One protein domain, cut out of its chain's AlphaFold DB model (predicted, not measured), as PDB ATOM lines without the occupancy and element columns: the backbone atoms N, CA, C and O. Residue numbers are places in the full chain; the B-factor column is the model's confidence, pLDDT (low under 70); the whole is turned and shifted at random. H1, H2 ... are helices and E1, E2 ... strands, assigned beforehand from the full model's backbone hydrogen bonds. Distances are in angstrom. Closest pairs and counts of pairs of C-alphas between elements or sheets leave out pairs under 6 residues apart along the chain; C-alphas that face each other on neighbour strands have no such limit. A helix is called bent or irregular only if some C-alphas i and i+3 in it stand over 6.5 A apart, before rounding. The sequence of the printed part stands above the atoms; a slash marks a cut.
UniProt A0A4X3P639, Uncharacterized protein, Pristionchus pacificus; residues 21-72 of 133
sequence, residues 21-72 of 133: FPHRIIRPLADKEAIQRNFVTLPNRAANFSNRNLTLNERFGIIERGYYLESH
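This is residues 21 to 72 of the 133 residues of an uncharacterized protein of Pristionchus pacificus (UniProt A0A4X3P639). A two-stranded antiparallel ribbon, E1 and E2, has H2 running beside E1 on the edge away from E2, and H3 over one face, while the short H1 makes one end of the longest axis. H2 and H3 are separate pieces round the ribbon, not a helix pair. The printed part has 52 residues, with two named strands and three named helices in the order E1, H1, H2, H3, E2, and the class is mixed, helices and strands. The whole is compact, with a radius of gyration of the C-alphas of 10.3 A, and its outline is only just elongated, with spans of 29 by 19 by 15 A.

E1, residues 24 to 28, and E2, residues 67 to 71, are antiparallel neighbours, with 147 degrees between their directions. C-alphas 26 and 69 face each other at 4.9 A. N 25 and O 70, 2.8 A apart, and N 68 and O 27, 2.8 A apart, are within hydrogen-bond range. H1, residues 33 to 39, has its closest C-alphas to E1 at Gln 36 and Pro 28, 7.8 A apart. H1 and H2, residues 42 to 49, meet only through their link. E1 and H2 have 8 pairs of C-alphas within 8 A, the closest being those of Ile 26 and Ala 46, 6.0 A apart. H2 and E2 are apart. H3, residues 56 to 64, comes closest to E2 at the C-alphas of Ile 62 and Tyr 68, 6.9 A apart. H3 is apart from H1 and from H2. In H3 every O i to N i+4 pair is within hydrogen-bond range; H1 has 1 of 3 such pairs and 3 of 4 O i to N i+3 pairs within range, and H2 has 1 of 4 and 4 of 5.

E1 begins at C-alpha 24, (164.878, 236.146, 198.035), and is 13.0 A long from first to last C-alpha. H1 is 9.6 A long and H2 10.1 A. H2 is neither bent nor irregular, but only just: C-alphas 44 and 47 are 6.0 A apart. H3, the longest helix by residues, begins at C-alpha 56, (155.088, 230.797, 192.950), and is 12.5 A long. E2 is 13.5 A long and ends at C-alpha 71, (166.730, 233.801, 201.795).

The two C-alphas farthest apart are those of Pro 22 and Ala 34, at 28.8 A. The printed part has no cut. The links E1 to H1, H1 to H2 and H3 to E2 are tight, and H2 to H3, with 6 residues between them, is short. The mean pLDDT of the printed part is 85.5, and residue 21 and residues 50 to 51 are under 70.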
ATOM      1  N   PHE A  21     155.821 234.731 198.625       67.25
ATOM      2  CA  PHE A  21     156.846 234.114 199.472       67.25
ATOM      3  C   PHE A  21     157.881 235.155 199.913       67.25
ATOM      4  O   PHE A  21     158.087 236.088 199.138       67.25
ATOM      5  N   PRO A  22     158.545 234.972 201.077       74.31
ATOM      6  CA  PRO A  22     159.488 235.941 201.659       74.31
ATOM      7  C   PRO A  22     160.602 236.349 200.692       74.31
ATOM      8  O   PRO A  22     160.827 235.656 199.692       74.31
ATOM      9  N   HIS A  23     161.292 237.448 201.000       81.69
ATOM     10  CA  HIS A  23     162.321 238.048 200.158       81.69
ATOM     11  C   HIS A  23     163.426 237.046 199.802       81.69
ATOM     12  O   HIS A  23     163.859 236.210 200.600       81.69
ATOM     13  N   ARG A  24     163.877 237.088 198.543       82.69
ATOM     14  CA  ARG A  24     164.878 236.146 198.035       82.69
ATOM     15  C   ARG A  24     165.967 236.842 197.246       82.69
ATOM     16  O   ARG A  24     165.695 237.709 196.422       82.69
ATOM     17  N   ILE A  25     167.184 236.344 197.410       87.44
ATOM     18  CA  ILE A  25     168.331 236.672 196.572       87.44
ATOM     19  C   ILE A  25     168.419 235.620 195.463       87.44
ATOM     20  O   ILE A  25     168.394 234.420 195.733       87.44
ATOM     21  N   ILE A  26     168.520 236.056 194.206       89.56
ATOM     22  CA  ILE A  26     168.655 235.159 193.052       89.56
ATOM     23  C   ILE A  26     170.138 234.914 192.774       89.56
ATOM     24  O   ILE A  26     170.891 235.870 192.577       89.56
ATOM     25  N   ARG A  27     170.558 233.650 192.690       90.38
ATOM     26  CA  ARG A  27     171.943 233.266 192.377       90.38
ATOM     27  C   ARG A  27     172.027 232.241 191.246       90.38
ATOM     28  O   ARG A  27     171.095 231.459 191.071       90.38
ATOM     29  N   PRO A  28     173.099 232.247 190.436       91.56
ATOM     30  CA  PRO A  28     173.273 231.271 189.363       91.56
ATOM     31  C   PRO A  28     173.503 229.871 189.932       91.56
ATOM     32  O   PRO A  28     174.292 229.692 190.855       91.56
ATOM     33  N   LEU A  29     172.824 228.877 189.367       93.31
ATOM     34  CA  LEU A  29     173.091 227.471 189.652       93.31
ATOM     35  C   LEU A  29     174.316 227.019 188.847       93.31
ATOM     36  O   LEU A  29     174.396 227.307 187.650       93.31
ATOM     37  N   ALA A  30     175.251 226.319 189.490       91.69
ATOM     38  CA  ALA A  30     176.384 225.714 188.794       91.69
ATOM     39  C   ALA A  30     175.898 224.708 187.732       91.69
ATOM     40  O   ALA A  30     174.823 224.116 187.878       91.69
ATOM     41  N   ASP A  31     176.668 224.545 186.656       92.50
ATOM     42  CA  ASP A  31     176.424 223.584 185.569       92.50
ATOM     43  C   ASP A  31     175.180 223.895 184.709       92.50
ATOM     44  O   ASP A  31     174.655 223.046 183.975       92.50
ATOM     45  N   LYS A  32     174.660 225.127 184.800       93.69
ATOM     46  CA  LYS A  32     173.525 225.628 184.002       93.69
ATOM     47  C   LYS A  32     173.904 226.778 183.073       93.69
ATOM     48  O   LYS A  32     173.024 227.457 182.542       93.69
ATOM     49  N   GLU A  33     175.189 226.964 182.794       93.00
ATOM     50  CA  GLU A  33     175.739 228.086 182.022       93.00
ATOM     51  C   GLU A  33     175.142 228.141 180.609       93.00
ATOM     52  O   GLU A  33     174.870 229.215 180.072       93.00
ATOM     53  N   ALA A  34     174.875 226.981 179.999       91.62
ATOM     54  CA  ALA A  34     174.238 226.899 178.684       91.62
ATOM     55  C   ALA A  34     172.838 227.538 178.656       91.62
ATOM     56  O   ALA A  34     172.494 228.218 177.691       91.62
ATOM     57  N   ILE A  35     172.053 227.358 179.719       90.62
ATOM     58  CA  ILE A  35     170.706 227.929 179.843       90.62
ATOM     59  C   ILE A  35     170.814 229.403 180.244       90.62
ATOM     60  O   ILE A  35     170.178 230.257 179.624       90.62
ATOM     61  N   GLN A  36     171.685 229.715 181.207       91.25
ATOM     62  CA  GLN A  36     171.925 231.072 181.704       91.25
ATOM     63  C   GLN A  36     172.422 232.029 180.620       91.25
ATOM     64  O   GLN A  36     172.109 233.214 180.681       91.25
ATOM     65  N   ARG A  37     173.125 231.549 179.583       90.75
ATOM     66  CA  ARG A  37     173.518 232.379 178.428       90.75
ATOM     67  C   ARG A  37     172.330 233.086 177.768       90.75
ATOM     68  O   ARG A  37     172.474 234.226 177.342       90.75
ATOM     69  N   ASN A  38     171.149 232.466 177.753       90.38
ATOM     70  CA  ASN A  38     169.923 233.082 177.224       90.38
ATOM     71  C   ASN A  38     169.295 234.099 178.193       90.38
ATOM     72  O   ASN A  38     168.453 234.902 177.802       90.38
ATOM     73  N   PHE A  39     169.712 234.077 179.459       88.94
ATOM     74  CA  PHE A  39     169.181 234.893 180.551       88.94
ATOM     75  C   PHE A  39     170.286 235.665 181.284       88.94
ATOM     76  O   PHE A  39     170.146 235.993 182.458       88.94
ATOM     77  N   VAL A  40     171.360 236.021 180.575       85.88
ATOM     78  CA  VAL A  40     172.557 236.714 181.089       85.88
ATOM     79  C   VAL A  40     172.240 238.004 181.854       85.88
ATOM     80  O   VAL A  40     172.956 238.376 182.779       85.88
ATOM     81  N   THR A  41     171.142 238.684 181.523       87.88
ATOM     82  CA  THR A  41     170.720 239.910 182.217       87.88
ATOM     83  C   THR A  41     169.962 239.655 183.519       87.88
ATOM     84  O   THR A  41     169.706 240.605 184.260       87.88
ATOM     85  N   LEU A  42     169.537 238.417 183.787       86.88
ATOM     86  CA  LEU A  42     168.707 238.085 184.944       86.88
ATOM     87  C   LEU A  42     169.397 238.415 186.277       86.88
ATOM     88  O   LEU A  42     168.734 239.054 187.085       86.88
ATOM     89  N   PRO A  43     170.692 238.113 186.507       82.00
ATOM     90  CA  PRO A  43     171.391 238.511 187.734       82.00
ATOM     91  C   PRO A  43     171.400 240.024 187.954       82.00
ATOM     92  O   PRO A  43     171.129 240.500 189.050       82.00
ATOM     93  N   ASN A  44     171.630 240.798 186.893       84.62
ATOM     94  CA  ASN A  44     171.640 242.259 186.983       84.62
ATOM     95  C   ASN A  44     170.242 242.809 187.296       84.62
ATOM     96  O   ASN A  44     170.095 243.762 188.055       84.62
ATOM     97  N   ARG A  45     169.194 242.190 186.735       83.00
ATOM     98  CA  ARG A  45     167.805 242.546 187.049       83.00
ATOM     99  C   ARG A  45     167.366 242.036 188.418       83.00
ATOM    100  O   ARG A  45     166.492 242.658 189.009       83.00
ATOM    101  N   ALA A  46     167.970 240.960 188.920       79.81
ATOM    102  CA  ALA A  46     167.652 240.354 190.207       79.81
ATOM    103  C   ALA A  46     167.840 241.322 191.369       79.81
ATOM    104  O   ALA A  46     167.026 241.297 192.281       79.81
ATOM    105  N   ALA A  47     168.824 242.221 191.295       74.75
ATOM    106  CA  ALA A  47     169.013 243.277 192.287       74.75
ATOM    107  C   ALA A  47     167.751 244.139 192.487       74.75
ATOM    108  O   ALA A  47     167.431 244.512 193.610       74.75
ATOM    109  N   ASN A  48     166.974 244.377 191.423       75.88
ATOM    110  CA  ASN A  48     165.701 245.108 191.501       75.88
ATOM    111  C   ASN A  48     164.576 244.289 192.155       75.88
ATOM    112  O   ASN A  48     163.493 244.807 192.417       75.88
ATOM    113  N   PHE A  49     164.809 242.996 192.371       72.31
ATOM    114  CA  PHE A  49     163.852 242.042 192.915       72.31
ATOM    115  C   PHE A  49     164.302 241.447 194.260       72.31
ATOM    116  O   PHE A  49     163.521 240.715 194.861       72.31
ATOM    117  N   SER A  50     165.504 241.773 194.755       67.31
ATOM    118  CA  SER A  50     166.088 241.172 195.966       67.31
ATOM    119  C   SER A  50     165.326 241.480 197.263       67.31
ATOM    120  O   SER A  50     165.463 240.741 198.229       67.31
ATOM    121  N   ASN A  51     164.472 242.511 197.264       66.75
ATOM    122  CA  ASN A  51     163.720 242.981 198.437       66.75
ATOM    123  C   ASN A  51     162.202 242.952 198.218       66.75
ATOM    124  O   ASN A  51     161.475 243.792 198.744       66.75
ATOM    125  N   ARG A  52     161.703 242.034 197.382       75.69
ATOM    126  CA  ARG A  52     160.256 241.846 197.211       75.69
ATOM    127  C   ARG A  52     159.864 240.383 197.322       75.69
ATOM    128  O   ARG A  52     160.653 239.489 197.019       75.69
ATOM    129  N   ASN A  53     158.623 240.160 197.731       79.69
ATOM    130  CA  ASN A  53     158.068 238.823 197.739       79.69
ATOM    131  C   ASN A  53     157.931 238.305 196.305       79.69
ATOM    132  O   ASN A  53     157.469 239.022 195.415       79.69
ATOM    133  N   LEU A  54     158.314 237.050 196.093       81.56
ATOM    134  CA  LEU A  54     158.169 236.384 194.802       81.56
ATOM    135  C   LEU A  54     156.924 235.505 194.815       81.56
ATOM    136  O   LEU A  54     156.656 234.784 195.779       81.56
ATOM    137  N   THR A  55     156.170 235.530 193.724       84.81
ATOM    138  CA  THR A  55     155.068 234.593 193.493       84.81
ATOM    139  C   THR A  55     155.597 233.194 193.175       84.81
ATOM    140  O   THR A  55     156.747 233.013 192.774       84.81
ATOM    141  N   LEU A  56     154.742 232.176 193.309       83.50
ATOM    142  CA  LEU A  56     155.088 230.797 192.950       83.50
ATOM    143  C   LEU A  56     155.613 230.689 191.503       83.50
ATOM    144  O   LEU A  56     156.647 230.069 191.267       83.50
ATOM    145  N   ASN A  57     154.934 231.337 190.554       87.81
ATOM    146  CA  ASN A  57     155.307 231.301 189.139       87.81
ATOM    147  C   ASN A  57     156.663 231.962 188.884       87.81
ATOM    148  O   ASN A  57     157.462 231.438 188.113       87.81
ATOM    149  N   GLU A  58     156.952 233.082 189.551       87.44
ATOM    150  CA  GLU A  58     158.268 233.722 189.458       87.44
ATOM    151  C   GLU A  58     159.364 232.798 189.987       87.44
ATOM    152  O   GLU A  58     160.407 232.661 189.349       87.44
ATOM    153  N   ARG A  59     159.112 232.098 191.101       87.81
ATOM    154  CA  ARG A  59     160.064 231.126 191.650       87.81
ATOM    155  C   ARG A  59     160.369 230.005 190.657       87.81
ATOM    156  O   ARG A  59     161.541 229.719 190.427       87.81
ATOM    157  N   PHE A  60     159.341 229.407 190.050       88.12
ATOM    158  CA  PHE A  60     159.526 228.379 189.021       88.12
ATOM    159  C   PHE A  60     160.293 228.919 187.815       88.12
ATOM    160  O   PHE A  60     161.288 228.326 187.405       88.12
ATOM    161  N   GLY A  61     159.906 230.092 187.313       90.81
ATOM    162  CA  GLY A  61     160.572 230.705 186.171       90.81
ATOM    163  C   GLY A  61     162.056 231.000 186.419       90.81
ATOM    164  O   GLY A  61     162.861 230.870 185.498       90.81
ATOM    165  N   ILE A  62     162.440 231.386 187.634       90.88
ATOM    166  CA  ILE A  62     163.846 231.613 188.000       90.88
ATOM    167  C   ILE A  62     164.620 230.284 188.009       90.88
ATOM    168  O   ILE A  62     165.703 230.203 187.426       90.88
ATOM    169  N   ILE A  63     164.033 229.233 188.587       89.62
ATOM    170  CA  ILE A  63     164.647 227.899 188.682       89.62
ATOM    171  C   ILE A  63     164.866 227.267 187.309       89.62
ATOM    172  O   ILE A  63     165.968 226.807 187.010       89.62
ATOM    173  N   GLU A  64     163.860 227.304 186.438       92.44
ATOM    174  CA  GLU A  64     163.949 226.761 185.076       92.44
ATOM    175  C   GLU A  64     165.046 227.427 184.237       92.44
ATOM    176  O   GLU A  64     165.641 226.801 183.361       92.44
ATOM    177  N   ARG A  65     165.359 228.694 184.532       93.25
ATOM    178  CA  ARG A  65     166.422 229.460 183.864       93.25
ATOM    179  C   ARG A  65     167.819 229.151 184.408       93.25
ATOM    180  O   ARG A  65     168.791 229.737 183.936       93.25
ATOM    181  N   GLY A  66     167.930 228.232 185.368       94.31
ATOM    182  CA  GLY A  66     169.194 227.817 185.962       94.31
ATOM    183  C   GLY A  66     169.657 228.718 187.101       94.31
ATOM    184  O   GLY A  66     170.857 228.901 187.266       94.31
ATOM    185  N   TYR A  67     168.737 229.299 187.869       92.94
ATOM    186  CA  TYR A  67     169.051 230.117 189.041       92.94
ATOM    187  C   TYR A  67     168.365 229.549 190.283       92.94
ATOM    188  O   TYR A  67     167.338 228.893 190.186       92.94
ATOM    189  N   TYR A  68     168.902 229.804 191.467       90.75
ATOM    190  CA  TYR A  68     168.288 229.407 192.727       90.75
ATOM    191  C   TYR A  68     168.007 230.624 193.607       90.75
ATOM    192  O   TYR A  68     168.488 231.729 193.348       90.75
ATOM    193  N   LEU A  69     167.163 230.418 194.617       88.69
ATOM    194  CA  LEU A  69     166.681 231.458 195.517       88.69
ATOM    195  C   LEU A  69     167.229 231.217 196.921       88.69
ATOM    196  O   LEU A  69     166.866 230.230 197.560       88.69
ATOM    197  N   GLU A  70     168.059 232.130 197.405       87.19
ATOM    198  CA  GLU A  70     168.490 232.188 198.803       87.19
ATOM    199  C   GLU A  70     167.568 233.109 199.599       87.19
ATOM    200  O   GLU A  70     166.973 234.029 199.041       87.19
ATOM    201  N   SER A  71     167.420 232.864 200.899       81.38
ATOM    202  CA  SER A  71     166.730 233.801 201.795       81.38
ATOM    203  C   SER A  71     167.529 235.099 201.930       81.38
ATOM    204  O   SER A  71     168.762 235.055 201.956       81.38
ATOM    205  N   HIS A  72     166.842 236.240 202.030       79.19
ATOM    206  CA  HIS A  72     167.512 237.490 202.386       79.19
ATOM    207  C   HIS A  72     168.021 237.407 203.841       79.19
ATOM    208  O   HIS A  72     167.315 236.854 204.683       79.19
TER     209      HIS A  72